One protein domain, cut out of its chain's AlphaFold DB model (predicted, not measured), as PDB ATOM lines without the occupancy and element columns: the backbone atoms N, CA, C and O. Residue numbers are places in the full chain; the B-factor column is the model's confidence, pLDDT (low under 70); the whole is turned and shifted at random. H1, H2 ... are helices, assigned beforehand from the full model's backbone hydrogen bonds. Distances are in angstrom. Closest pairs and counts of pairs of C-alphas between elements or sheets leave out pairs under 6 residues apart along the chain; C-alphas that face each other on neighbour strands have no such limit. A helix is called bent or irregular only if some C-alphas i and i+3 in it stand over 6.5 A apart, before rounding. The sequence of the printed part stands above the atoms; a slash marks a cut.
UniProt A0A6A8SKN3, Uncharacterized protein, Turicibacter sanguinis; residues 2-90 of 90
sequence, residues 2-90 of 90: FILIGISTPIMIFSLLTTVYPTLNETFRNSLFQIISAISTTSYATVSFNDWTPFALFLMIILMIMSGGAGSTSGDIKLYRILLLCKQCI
ATOM      1  N   PHE A   2      59.725  -0.447 -68.230       78.50
ATOM      2  CA  PHE A   2      59.988  -1.717 -67.522       78.50
ATOM      3  C   PHE A   2      61.451  -2.184 -67.576       78.50
ATOM      4  O   PHE A   2      61.987  -2.592 -66.556       78.50
ATOM      5  N   ILE A   3      62.121  -2.046 -68.728       82.56
ATOM      6  CA  ILE A   3      63.546  -2.398 -68.878       82.56
ATOM      7  C   ILE A   3      64.436  -1.557 -67.946       82.56
ATOM      8  O   ILE A   3      65.323  -2.089 -67.292       82.56
ATOM      9  N   LEU A   4      64.165  -0.252 -67.830       83.00
ATOM     10  CA  LEU A   4      64.927   0.638 -66.948       83.00
ATOM     11  C   LEU A   4      64.731   0.288 -65.478       83.00
ATOM     12  O   LEU A   4      65.706   0.255 -64.735       83.00
ATOM     13  N   ILE A   5      63.499  -0.021 -65.071       84.94
ATOM     14  CA  ILE A   5      63.205  -0.487 -63.710       84.94
ATOM     15  C   ILE A   5      63.933  -1.816 -63.452       84.94
ATOM     16  O   ILE A   5      64.626  -1.953 -62.448       84.94
ATOM     17  N   GLY A   6      63.849  -2.770 -64.382       85.62
ATOM     18  CA  GLY A   6      64.485  -4.085 -64.256       85.62
ATOM     19  C   GLY A   6      66.013  -4.042 -64.140       85.62
ATOM     20  O   GLY A   6      66.581  -4.871 -63.441       85.62
ATOM     21  N   ILE A   7      66.677  -3.070 -64.776       86.50
ATOM     22  CA  ILE A   7      68.140  -2.907 -64.706       86.50
ATOM     23  C   ILE A   7      68.557  -2.089 -63.476       86.50
ATOM     24  O   ILE A   7      69.494  -2.459 -62.776       86.50
ATOM     25  N   SER A   8      67.870  -0.981 -63.189       85.06
ATOM     26  CA  SER A   8      68.257  -0.073 -62.095       85.06
ATOM     27  C   SER A   8      68.030  -0.674 -60.705       85.06
ATOM     28  O   SER A   8      68.812  -0.416 -59.794       85.06
ATOM     29  N   THR A   9      67.000  -1.506 -60.537       85.56
ATOM     30  CA  THR A   9      66.646  -2.125 -59.247       85.56
ATOM     31  C   THR A   9      67.731  -3.033 -58.665       85.56
ATOM     32  O   THR A   9      68.152  -2.753 -57.541       85.56
ATOM     33  N   PRO A  10      68.273  -4.047 -59.370       86.88
ATOM     34  CA  PRO A  10      69.353  -4.874 -58.830       86.88
ATOM     35  C   PRO A  10      70.634  -4.070 -58.584       86.88
ATOM     36  O   PRO A  10      71.336  -4.330 -57.611       86.88
ATOM     37  N   ILE A  11      70.915  -3.064 -59.420       86.38
ATOM     38  CA  ILE A  11      72.091  -2.197 -59.278       86.38
ATOM     39  C   ILE A  11      72.000  -1.366 -57.990       86.38
ATOM     40  O   ILE A  11      72.963  -1.294 -57.226       86.38
ATOM     41  N   MET A  12      70.834  -0.778 -57.716       85.31
ATOM     42  CA  MET A  12      70.596  -0.017 -56.488       85.31
ATOM     43  C   MET A  12      70.613  -0.906 -55.250       85.31
ATOM     44  O   MET A  12      71.207  -0.526 -54.244       85.31
ATOM     45  N   ILE A  13      70.025  -2.102 -55.327       85.75
ATOM     46  CA  ILE A  13      70.071  -3.073 -54.229       85.75
ATOM     47  C   ILE A  13      71.521  -3.435 -53.923       85.75
ATOM     48  O   ILE A  13      71.928  -3.326 -52.775       85.75
ATOM     49  N   PHE A  14      72.319  -3.790 -54.932       83.94
ATOM     50  CA  PHE A  14      73.731  -4.125 -54.741       83.94
ATOM     51  C   PHE A  14      74.527  -2.967 -54.116       83.94
ATOM     52  O   PHE A  14      75.323  -3.178 -53.198       83.94
ATOM     53  N   SER A  15      74.278  -1.733 -54.560       82.00
ATOM     54  CA  SER A  15      74.971  -0.554 -54.031       82.00
ATOM     55  C   SER A  15      74.572  -0.206 -52.588       82.00
ATOM     56  O   SER A  15      75.424   0.210 -51.807       82.00
ATOM     57  N   LEU A  16      73.305  -0.406 -52.213       79.19
ATOM     58  CA  LEU A  16      72.781  -0.061 -50.884       79.19
ATOM     59  C   LEU A  16      72.951  -1.182 -49.846       79.19
ATOM     60  O   LEU A  16      73.065  -0.895 -48.654       79.19
ATOM     61  N   LEU A  17      73.000  -2.448 -50.278       74.00
ATOM     62  CA  LEU A  17      73.198  -3.599 -49.387       74.00
ATOM     63  C   LEU A  17      74.591  -3.616 -48.751       74.00
ATOM     64  O   LEU A  17      74.782  -4.170 -47.677       74.00
ATOM     65  N   THR A  18      75.574  -3.026 -49.428       67.62
ATOM     66  CA  THR A  18      76.965  -2.995 -48.963       67.62
ATOM     67  C   THR A  18      77.230  -1.900 -47.931       67.62
ATOM     68  O   THR A  18      78.298  -1.901 -47.329       67.62
ATOM     69  N   THR A  19      76.293  -0.964 -47.722       63.94
ATOM     70  CA  THR A  19      76.594   0.308 -47.043       63.94
ATOM     71  C   THR A  19      75.542   0.801 -46.051       63.94
ATOM     72  O   THR A  19      75.938   1.332 -45.018       63.94
ATOM     73  N   VAL A  20      74.235   0.639 -46.312       67.88
ATOM     74  CA  VAL A  20      73.194   1.381 -45.559       67.88
ATOM     75  C   VAL A  20      72.205   0.484 -44.818       67.88
ATOM     76  O   VAL A  20      71.854   0.774 -43.678       67.88
ATOM     77  N   TYR A  21      71.739  -0.604 -45.436       72.25
ATOM     78  CA  TYR A  21      70.625  -1.392 -44.896       72.25
ATOM     79  C   TYR A  21      71.040  -2.834 -44.573       72.25
ATOM     80  O   TYR A  21      71.503  -3.544 -45.468       72.25
ATOM     81  N   PRO A  22      70.820  -3.314 -43.331       68.50
ATOM     82  CA  PRO A  22      71.220  -4.659 -42.919       68.50
ATOM     83  C   PRO A  22      70.274  -5.757 -43.425       68.50
ATOM     84  O   PRO A  22      70.661  -6.924 -43.466       68.50
ATOM     85  N   THR A  23      69.033  -5.421 -43.805       81.00
ATOM     86  CA  THR A  23      68.037  -6.410 -44.247       81.00
ATOM     87  C   THR A  23      67.696  -6.264 -45.729       81.00
ATOM     88  O   THR A  23      67.272  -5.208 -46.192       81.00
ATOM     89  N   LEU A  24      67.807  -7.370 -46.476       79.69
ATOM     90  CA  LEU A  24      67.477  -7.439 -47.910       79.69
ATOM     91  C   LEU A  24      66.061  -6.936 -48.227       79.69
ATOM     92  O   LEU A  24      65.845  -6.282 -49.244       79.69
ATOM     93  N   ASN A  25      65.099  -7.238 -47.353       83.19
ATOM     94  CA  ASN A  25      63.696  -6.886 -47.555       83.19
ATOM     95  C   ASN A  25      63.457  -5.367 -47.486       83.19
ATOM     96  O   ASN A  25      62.666  -4.817 -48.252       83.19
ATOM     97  N   GLU A  26      64.153  -4.680 -46.579       81.94
ATOM     98  CA  GLU A  26      64.064  -3.229 -46.448       81.94
ATOM     99  C   GLU A  26      64.763  -2.522 -47.612       81.94
ATOM    100  O   GLU A  26      64.164  -1.641 -48.235       81.94
ATOM    101  N   THR A  27      65.965  -2.981 -47.980       83.94
ATOM    102  CA  THR A  27      66.711  -2.465 -49.135       83.94
ATOM    103  C   THR A  27      65.888  -2.565 -50.409       83.94
ATOM    104  O   THR A  27      65.754  -1.575 -51.120       83.94
ATOM    105  N   PHE A  28      65.288  -3.733 -50.667       85.50
ATOM    106  CA  PHE A  28      64.484  -3.989 -51.859       85.50
ATOM    107  C   PHE A  28      63.292  -3.035 -51.969       85.50
ATOM    108  O   PHE A  28      63.094  -2.396 -53.008       85.50
ATOM    109  N   ARG A  29      62.514  -2.900 -50.887       86.75
ATOM    110  CA  ARG A  29      61.324  -2.042 -50.863       86.75
ATOM    111  C   ARG A  29      61.694  -0.573 -51.062       86.75
ATOM    112  O   ARG A  29      61.072   0.104 -51.881       86.75
ATOM    113  N   ASN A  30      62.720  -0.099 -50.355       87.50
ATOM    114  CA  ASN A  30      63.145   1.297 -50.419       87.50
ATOM    115  C   ASN A  30      63.782   1.619 -51.781       87.50
ATOM    116  O   ASN A  30      63.438   2.633 -52.387       87.50
ATOM    117  N   SER A  31      64.631   0.739 -52.326       87.38
ATOM    118  CA  SER A  31      65.236   0.942 -53.649       87.38
ATOM    119  C   SER A  31      64.192   0.957 -54.763       87.38
ATOM    120  O   SER A  31      64.250   1.813 -55.643       87.38
ATOM    121  N   LEU A  32      63.210   0.048 -54.717       88.00
ATOM    122  CA  LEU A  32      62.137   0.000 -55.711       88.00
ATOM    123  C   LEU A  32      61.304   1.274 -55.697       88.00
ATOM    124  O   LEU A  32      61.043   1.845 -56.755       88.00
ATOM    125  N   PHE A  33      60.901   1.717 -54.506       88.88
ATOM    126  CA  PHE A  33      60.086   2.915 -54.361       88.88
ATOM    127  C   PHE A  33      60.808   4.148 -54.916       88.88
ATOM    128  O   PHE A  33      60.229   4.893 -55.708       88.88
ATOM    129  N   GLN A  34      62.095   4.308 -54.596       89.25
ATOM    130  CA  GLN A  34      62.871   5.455 -55.069       89.25
ATOM    131  C   GLN A  34      63.138   5.423 -56.570       89.25
ATOM    132  O   GLN A  34      63.045   6.462 -57.220       89.25
ATOM    133  N   ILE A  35      63.362   4.248 -57.156       88.44
ATOM    134  CA  ILE A  35      63.501   4.114 -58.611       88.44
ATOM    135  C   ILE A  35      62.195   4.466 -59.325       88.44
ATOM    136  O   ILE A  35      62.211   5.201 -60.312       88.44
ATOM    137  N   ILE A  36      61.056   3.963 -58.840       88.31
ATOM    138  CA  ILE A  36      59.749   4.250 -59.443       88.31
ATOM    139  C   ILE A  36      59.430   5.742 -59.318       88.31
ATOM    140  O   ILE A  36      58.951   6.350 -60.279       88.31
ATOM    141  N   SER A  37      59.727   6.353 -58.169       88.75
ATOM    142  CA  SER A  37      59.511   7.785 -57.984       88.75
ATOM    143  C   SER A  37      60.421   8.637 -58.875       88.75
ATOM    144  O   SER A  37      59.941   9.586 -59.500       88.75
ATOM    145  N   ALA A  38      61.695   8.259 -59.019       87.56
ATOM    146  CA  ALA A  38      62.632   8.927 -59.919       87.56
ATOM    147  C   ALA A  38      62.186   8.834 -61.386       87.56
ATOM    148  O   ALA A  38      62.114   9.852 -62.064       87.56
ATOM    149  N   ILE A  39      61.805   7.641 -61.857       86.25
ATOM    150  CA  ILE A  39      61.378   7.403 -63.251       86.25
ATOM    151  C   ILE A  39      60.035   8.071 -63.583       86.25
ATOM    152  O   ILE A  39      59.724   8.347 -64.744       86.25
ATOM    153  N   SER A  40      59.191   8.279 -62.578       83.56
ATOM    154  CA  SER A  40      57.923   8.990 -62.746       83.56
ATOM    155  C   SER A  40      58.065  10.498 -62.560       83.56
ATOM    156  O   SER A  40      57.053  11.195 -62.599       83.56
ATOM    157  N   THR A  41      59.281  11.022 -62.354       81.56
ATOM    158  CA  THR A  41      59.549  12.440 -62.035       81.56
ATOM    159  C   THR A  41      58.760  12.974 -60.845       81.56
ATOM    160  O   THR A  41      58.549  14.176 -60.716       81.56
ATOM    161  N   THR A  42      58.276  12.091 -59.975       84.25
ATOM    162  CA  THR A  42      57.445  12.501 -58.839       84.25
ATOM    163  C   THR A  42      58.293  13.003 -57.677       84.25
ATOM    164  O   THR A  42      57.794  13.758 -56.848       84.25
ATOM    165  N   SER A  43      59.584  12.647 -57.639       80.44
ATOM    166  CA  SER A  43      60.563  13.109 -56.639       80.44
ATOM    167  C   SER A  43      60.128  12.908 -55.178       80.44
ATOM    168  O   SER A  43      60.543  13.644 -54.287       80.44
ATOM    169  N   TYR A  44      59.303  11.893 -54.916       84.94
ATOM    170  CA  TYR A  44      58.991  11.466 -53.560       84.94
ATOM    171  C   TYR A  44      60.208  10.797 -52.942       84.94
ATOM    172  O   TYR A  44      60.886   9.992 -53.580       84.94
ATOM    173  N   ALA A  45      60.452  11.106 -51.672       85.06
ATOM    174  CA  ALA A  45      61.474  10.444 -50.890       85.06
ATOM    175  C   ALA A  45      60.894   9.886 -49.594       85.06
ATOM    176  O   ALA A  45      60.365  10.625 -48.771       85.06
ATOM    177  N   THR A  46      60.994   8.567 -49.424       83.00
ATOM    178  CA  THR A  46      60.618   7.869 -48.181       83.00
ATOM    179  C   THR A  46      61.773   7.755 -47.197       83.00
ATOM    180  O   THR A  46      61.548   7.520 -46.014       83.00
ATOM    181  N   VAL A  47      63.007   7.912 -47.677       82.69
ATOM    182  CA  VAL A  47      64.239   7.761 -46.901       82.69
ATOM    183  C   VAL A  47      65.186   8.915 -47.191       82.69
ATOM    184  O   VAL A  47      65.177   9.474 -48.289       82.69
ATOM    185  N   SER A  48      66.005   9.275 -46.202       81.06
ATOM    186  CA  SER A  48      67.022  10.310 -46.384       81.06
ATOM    187  C   SER A  48      68.146   9.806 -47.294       81.06
ATOM    188  O   SER A  48      68.542   8.642 -47.218       81.06
ATOM    189  N   PHE A  49      68.654  10.685 -48.159       80.56
ATOM    190  CA  PHE A  49      69.732  10.368 -49.098       80.56
ATOM    191  C   PHE A  49      71.136  10.674 -48.548       80.56
ATOM    192  O   PHE A  49      72.113  10.488 -49.267       80.56
ATOM    193  N   ASN A  50      71.255  11.142 -47.299       79.81
ATOM    194  CA  ASN A  50      72.542  11.537 -46.713       79.81
ATOM    195  C   ASN A  50      73.526  10.368 -46.607       79.81
ATOM    196  O   ASN A  50      74.711  10.544 -46.866       79.81
ATOM    197  N   ASP A  51      73.025   9.183 -46.262       79.94
ATOM    198  CA  ASP A  51      73.857   7.993 -46.059       79.94
ATOM    199  C   ASP A  51      74.017   7.160 -47.339       79.94
ATOM    200  O   ASP A  51      74.631   6.097 -47.329       79.94
ATOM    201  N   TRP A  52      73.441   7.605 -48.461       83.06
ATOM    202  CA  TRP A  52      73.481   6.845 -49.706       83.06
ATOM    203  C   TRP A  52      74.853   6.922 -50.363       83.06
ATOM    204  O   TRP A  52      75.541   7.942 -50.329       83.06
ATOM    205  N   THR A  53      75.237   5.836 -51.034       84.44
ATOM    206  CA  THR A  53      76.496   5.805 -51.774       84.44
ATOM    207  C   THR A  53      76.496   6.859 -52.888       84.44
ATOM    208  O   THR A  53      75.468   7.080 -53.542       84.44
ATOM    209  N   PRO A  54      77.657   7.467 -53.198       84.75
ATOM    210  CA  PRO A  54      77.771   8.422 -54.302       84.75
ATOM    211  C   PRO A  54      77.298   7.841 -55.640       84.75
ATOM    212  O   PRO A  54      76.732   8.545 -56.473       84.75
ATOM    213  N   PHE A  55      77.486   6.533 -55.832       85.94
ATOM    214  CA  PHE A  55      77.027   5.817 -57.016       85.94
ATOM    215  C   PHE A  55      75.496   5.724 -57.097       85.94
ATOM    216  O   PHE A  55      74.927   5.963 -58.162       85.94
ATOM    217  N   ALA A  56      74.819   5.432 -55.982       85.81
ATOM    218  CA  ALA A  56      73.359   5.403 -55.920       85.81
ATOM    219  C   ALA A  56      72.754   6.786 -56.218       85.81
ATOM    220  O   ALA A  56      71.799   6.893 -56.987       85.81
ATOM    221  N   LEU A  57      73.351   7.851 -55.674       87.81
ATOM    222  CA  LEU A  57      72.967   9.237 -55.967       87.81
ATOM    223  C   LEU A  57      73.152   9.591 -57.447       87.81
ATOM    224  O   LEU A  57      72.246  10.139 -58.073       87.81
ATOM    225  N   PHE A  58      74.297   9.234 -58.030       88.06
ATOM    226  CA  PHE A  58      74.569   9.463 -59.449       88.06
ATOM    227  C   PHE A  58      73.556   8.751 -60.356       88.06
ATOM    228  O   PHE A  58      73.031   9.342 -61.301       88.06
ATOM    229  N   LEU A  59      73.224   7.498 -60.036       87.88
ATOM    230  CA  LEU A  59      72.242   6.722 -60.786       87.88
ATOM    231  C   LEU A  59      70.836   7.330 -60.683       87.88
ATOM    232  O   LEU A  59      70.132   7.408 -61.691       87.88
ATOM    233  N   MET A  60      70.445   7.821 -59.504       87.44
ATOM    234  CA  MET A  60      69.179   8.538 -59.308       87.44
ATOM    235  C   MET A  60      69.093   9.808 -60.162       87.44
ATOM    236  O   MET A  60      68.061  10.043 -60.789       87.44
ATOM    237  N   ILE A  61      70.177  10.583 -60.250       88.12
ATOM    238  CA  ILE A  61      70.234  11.792 -61.089       88.12
ATOM    239  C   ILE A  61      70.042  11.435 -62.568       88.12
ATOM    240  O   ILE A  61      69.257  12.081 -63.257       88.12
ATOM    241  N   ILE A  62      70.700  10.381 -63.060       86.12
ATOM    242  CA  ILE A  62      70.528   9.927 -64.451       86.12
ATOM    243  C   ILE A  62      69.085   9.491 -64.710       86.12
ATOM    244  O   ILE A  62      68.501   9.862 -65.733       86.12
ATOM    245  N   LEU A  63      68.502   8.721 -63.787       85.19
ATOM    246  CA  LEU A  63      67.112   8.286 -63.896       85.19
ATOM    247  C   LEU A  63      66.166   9.488 -63.971       85.19
ATOM    248  O   LEU A  63      65.294   9.484 -64.826       85.19
ATOM    249  N   MET A  64      66.379  10.524 -63.158       85.75
ATOM    250  CA  MET A  64      65.580  11.756 -63.167       85.75
ATOM    251  C   MET A  64      65.779  12.643 -64.405       85.75
ATOM    252  O   MET A  64      65.050  13.607 -64.564       85.75
ATOM    253  N   ILE A  65      66.766  12.388 -65.267       83.19
ATOM    254  CA  ILE A  65      66.956  13.157 -66.514       83.19
ATOM    255  C   ILE A  65      66.325  12.426 -67.706       83.19
ATOM    256  O   ILE A  65      65.856  13.051 -68.661       83.19
ATOM    257  N   MET A  66      66.343  11.090 -67.675       77.25
ATOM    258  CA  MET A  66      66.028  10.216 -68.810       77.25
ATOM    259  C   MET A  66      64.703   9.459 -68.635       77.25
ATOM    260  O   MET A  66      64.592   8.298 -69.049       77.25
ATOM    261  N   SER A  67      63.698  10.081 -68.014       75.12
ATOM    262  CA  SER A  67      62.444   9.409 -67.667       75.12
ATOM    263  C   SER A  67      61.180  10.014 -68.290       75.12
ATOM    264  O   SER A  67      61.229  10.943 -69.093       75.12
ATOM    265  N   GLY A  68      60.024   9.395 -68.022       72.12
ATOM    266  CA  GLY A  68      58.727   9.835 -68.550       72.12
ATOM    267  C   GLY A  68      58.296   9.227 -69.898       72.12
ATOM    268  O   GLY A  68      59.079   9.008 -70.829       72.12
ATOM    269  N   GLY A  69      56.993   8.942 -69.998       74.06
ATOM    270  CA  GLY A  69      56.325   8.476 -71.219       74.06
ATOM    271  C   GLY A  69      55.920   9.617 -72.164       74.06
ATOM    272  O   GLY A  69      55.838  10.785 -71.775       74.06
ATOM    273  N   ALA A  70      55.635   9.292 -73.430       68.94
ATOM    274  CA  ALA A  70      55.085  10.263 -74.376       68.94
ATOM    275  C   ALA A  70      53.703  10.749 -73.895       68.94
ATOM    276  O   ALA A  70      52.810   9.942 -73.672       68.94
ATOM    277  N   GLY A  71      53.549  12.064 -73.706       63.81
ATOM    278  CA  GLY A  71      52.307  12.673 -73.204       63.81
ATOM    279  C   GLY A  71      52.150  12.691 -71.677       63.81
ATOM    280  O   GLY A  71      51.090  13.067 -71.195       63.81
ATOM    281  N   SER A  72      53.182  12.313 -70.915       70.38
ATOM    282  CA  SER A  72      53.183  12.426 -69.449       70.38
ATOM    283  C   SER A  72      53.404  13.874 -68.971       70.38
ATOM    284  O   SER A  72      53.910  14.703 -69.730       70.38
ATOM    285  N   THR A  73      53.049  14.158 -67.712       74.88
ATOM    286  CA  THR A  73      53.287  15.430 -66.997       74.88
ATOM    287  C   THR A  73      54.760  15.670 -66.642       74.88
ATOM    288  O   THR A  73      55.102  16.732 -66.133       74.88
ATOM    289  N   SER A  74      55.631  14.699 -66.919       68.88
ATOM    290  CA  SER A  74      57.079  14.769 -66.712       68.88
ATOM    291  C   SER A  74      57.762  15.801 -67.623       68.88
ATOM    292  O   SER A  74      57.547  15.802 -68.839       68.88
ATOM    293  N   GLY A  75      58.620  16.643 -67.033       66.38
ATOM    294  CA  GLY A  75      59.415  17.676 -67.720       66.38
ATOM    295  C   GLY A  75      60.745  17.196 -68.325       66.38
ATOM    296  O   GLY A  75      61.462  17.991 -68.926       66.38
ATOM    297  N   ASP A  76      61.065  15.913 -68.180       78.12
ATOM    298  CA  ASP A  76      62.340  15.303 -68.567       78.12
ATOM    299  C   ASP A  76      62.510  15.071 -70.078       78.12
ATOM    300  O   ASP A  76      61.584  15.204 -70.895       78.12
ATOM    301  N   ILE A  77      63.708  14.605 -70.457       78.75
ATOM    302  CA  ILE A  77      63.950  14.027 -71.776       78.75
ATOM    303  C   ILE A  77      63.173  12.711 -71.872       78.75
ATOM    304  O   ILE A  77      63.636  11.646 -71.468       78.75
ATOM    305  N   LYS A  78      61.984  12.799 -72.477       77.62
ATOM    306  CA  LYS A  78      61.092  11.658 -72.710       77.62
ATOM    307  C   LYS A  78      61.849  10.464 -73.284       77.62
ATOM    308  O   LYS A  78      62.510  10.581 -74.321       77.62
ATOM    309  N   LEU A  79      61.616   9.289 -72.695       78.12
ATOM    310  CA  LEU A  79      62.232   8.018 -73.100       78.12
ATOM    311  C   LEU A  79      62.125   7.727 -74.598       78.12
ATOM    312  O   LEU A  79      63.034   7.167 -75.204       78.12
ATOM    313  N   TYR A  80      61.017   8.142 -75.206       78.62
ATOM    314  CA  TYR A  80      60.791   8.002 -76.638       78.62
ATOM    315  C   TYR A  80      61.833   8.747 -77.492       78.62
ATOM    316  O   TYR A  80      62.305   8.204 -78.487       78.62
ATOM    317  N   ARG A  81      62.242   9.962 -77.095       80.38
ATOM    318  CA  ARG A  81      63.258  10.737 -77.828       80.38
ATOM    319  C   ARG A  81      64.641  10.100 -77.724       80.38
ATOM    320  O   ARG A  81      65.358  10.073 -78.715       80.38
ATOM    321  N   ILE A  82      64.986   9.537 -76.568       80.31
ATOM    322  CA  ILE A  82      66.252   8.813 -76.367       80.31
ATOM    323  C   ILE A  82      66.321   7.575 -77.267       80.31
ATOM    324  O   ILE A  82      67.334   7.344 -77.923       80.31
ATOM    325  N   LEU A  83      65.233   6.805 -77.352       81.00
ATOM    326  CA  LEU A  83      65.170   5.639 -78.236       81.00
ATOM    327  C   LEU A  83      65.303   6.024 -79.715       81.00
ATOM    328  O   LEU A  83      65.977   5.320 -80.465       81.00
ATOM    329  N   LEU A  84      64.697   7.142 -80.130       83.94
ATOM    330  CA  LEU A  84      64.858   7.664 -81.489       83.94
ATOM    331  C   LEU A  84      66.296   8.109 -81.776       83.94
ATOM    332  O   LEU A  84      66.815   7.756 -82.829       83.94
ATOM    333  N   LEU A  85      66.950   8.814 -80.848       83.88
ATOM    334  CA  LEU A  85      68.355   9.213 -80.993       83.88
ATOM    335  C   LEU A  85      69.272   7.991 -81.127       83.88
ATOM    336  O   LEU A  85      70.072   7.931 -82.054       83.88
ATOM    337  N   CYS A  86      69.101   6.975 -80.274       81.31
ATOM    338  CA  CYS A  86      69.844   5.717 -80.403       81.31
ATOM    339  C   CYS A  86      69.608   5.038 -81.756       81.31
ATOM    340  O   CYS A  86      70.543   4.484 -82.324       81.31
ATOM    341  N   LYS A  87      68.378   5.089 -82.282       83.94
ATOM    342  CA  LYS A  87      68.054   4.536 -83.602       83.94
ATOM    343  C   LYS A  87      68.595   5.379 -84.763       83.94
ATOM    344  O   LYS A  87      68.788   4.834 -85.832       83.94
ATOM    345  N   GLN A  88      68.809   6.679 -84.584       86.94
ATOM    346  CA  GLN A  88      69.415   7.539 -85.607       86.94
ATOM    347  C   GLN A  88      70.944   7.441 -85.634       86.94
ATOM    348  O   GLN A  88      71.547   7.737 -86.660       86.94
ATOM    349  N   CYS A  89      71.571   7.061 -84.518       78.12
ATOM    350  CA  CYS A  89      73.013   6.824 -84.444       78.12
ATOM    351  C   CYS A  89      73.448   5.445 -84.972       78.12
ATOM    352  O   CYS A  89      74.643   5.247 -85.178       78.12
ATOM    353  N   ILE A  90      72.510   4.508 -85.147       68.00
ATOM    354  CA  ILE A  90      72.710   3.169 -85.729       68.00
ATOM    355  C   ILE A  90      72.230   3.175 -87.177       68.00
ATOM    356  O   ILE A  90      72.956   2.612 -88.023       68.00
TER     357      ILE A  90
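AT A GLANCE: This is residues 2 to 90 of the 90 residues of an uncharacterized protein of Turicibacter sanguinis (UniProt A0A6A8SKN3). Three helices, H1, H2 and H3, pack together as a small body in which each touches the other two, their centres making a triangle. H4 sits beyond one end of this body, turned across its long axis and touching no helix, and its residues 83 to 89 stick out with residue 90. One long link, residues 40 to 53, folds back along the body from the end of H2 to the start of H3, and another, residues 66 to 78, leads out to H4. The printed part has 89 residues with four named helices, in the order H1, H2, H3, H4, and no named strand; the class is all helix. It is compact, with a radius of gyration of the C-alphas of 13.9 A, yet elongated, spanning 44 by 28 by 20 A.

HOW THE PARTS SIT: H1, residues 2 to 17, touches H2, residues 24 to 39, and the closest C-alphas are those of Thr 9 and Leu 32, 6.1 A apart. The two run opposite ways at a steep tilt of 45 degrees. H3, residues 54 to 65, touches H1 with residues 55 to 59 alone, at a shallow tilt of 20 degrees, opposite ways; the closest C-alphas are those of Met 12 and Ala 56, 6.1 A apart. Residues 35 to 39 of H2 touch residues 60 to 64 of H3, and the closest C-alphas, those of Ala 38 and Met 64, are 5.2 A apart. H2 and H3 run the same way at a shallow tilt of 34 degrees, only just short of steep. H4, residues 79 to 89, is apart from H1, H2 and H3. In H2, H3 and H4 every O i to N i+4 pair is within hydrogen-bond range; in H1 it is 10 of 12.

IN THESE COORDINATES: H1 begins at C-alpha 2, (59.988, -1.717, -67.522), and measures 22.5 A from first to last C-alpha. It is neither bent nor irregular, but only just: C-alphas 7 and 10 are 6.3 A apart. H2 measures 22.2 A and ends at C-alpha 39, (61.378, 7.403, -63.251). H3 measures 17.0 A. H4 measures 15.7 A and ends at C-alpha 89, (73.013, 6.824, -84.444).

THE WHOLE: The two C-alphas farthest apart are those of Pro 22 and Gln 88, at 44.4 A. Without residues 83 to 90, which stand free, the body spans 40 by 22 by 19 A. The printed part has no cut and ends at the chain's last residue, Ile 90. The link from H1 to H2 is short; those from H2 to H3 and from H3 to H4 are long, with 14 and 13 residues. The mean pLDDT of the printed part is 81.3, and it is under 70 at residues 18 to 20, 22, 70 to 71, 74 to 75 and 90.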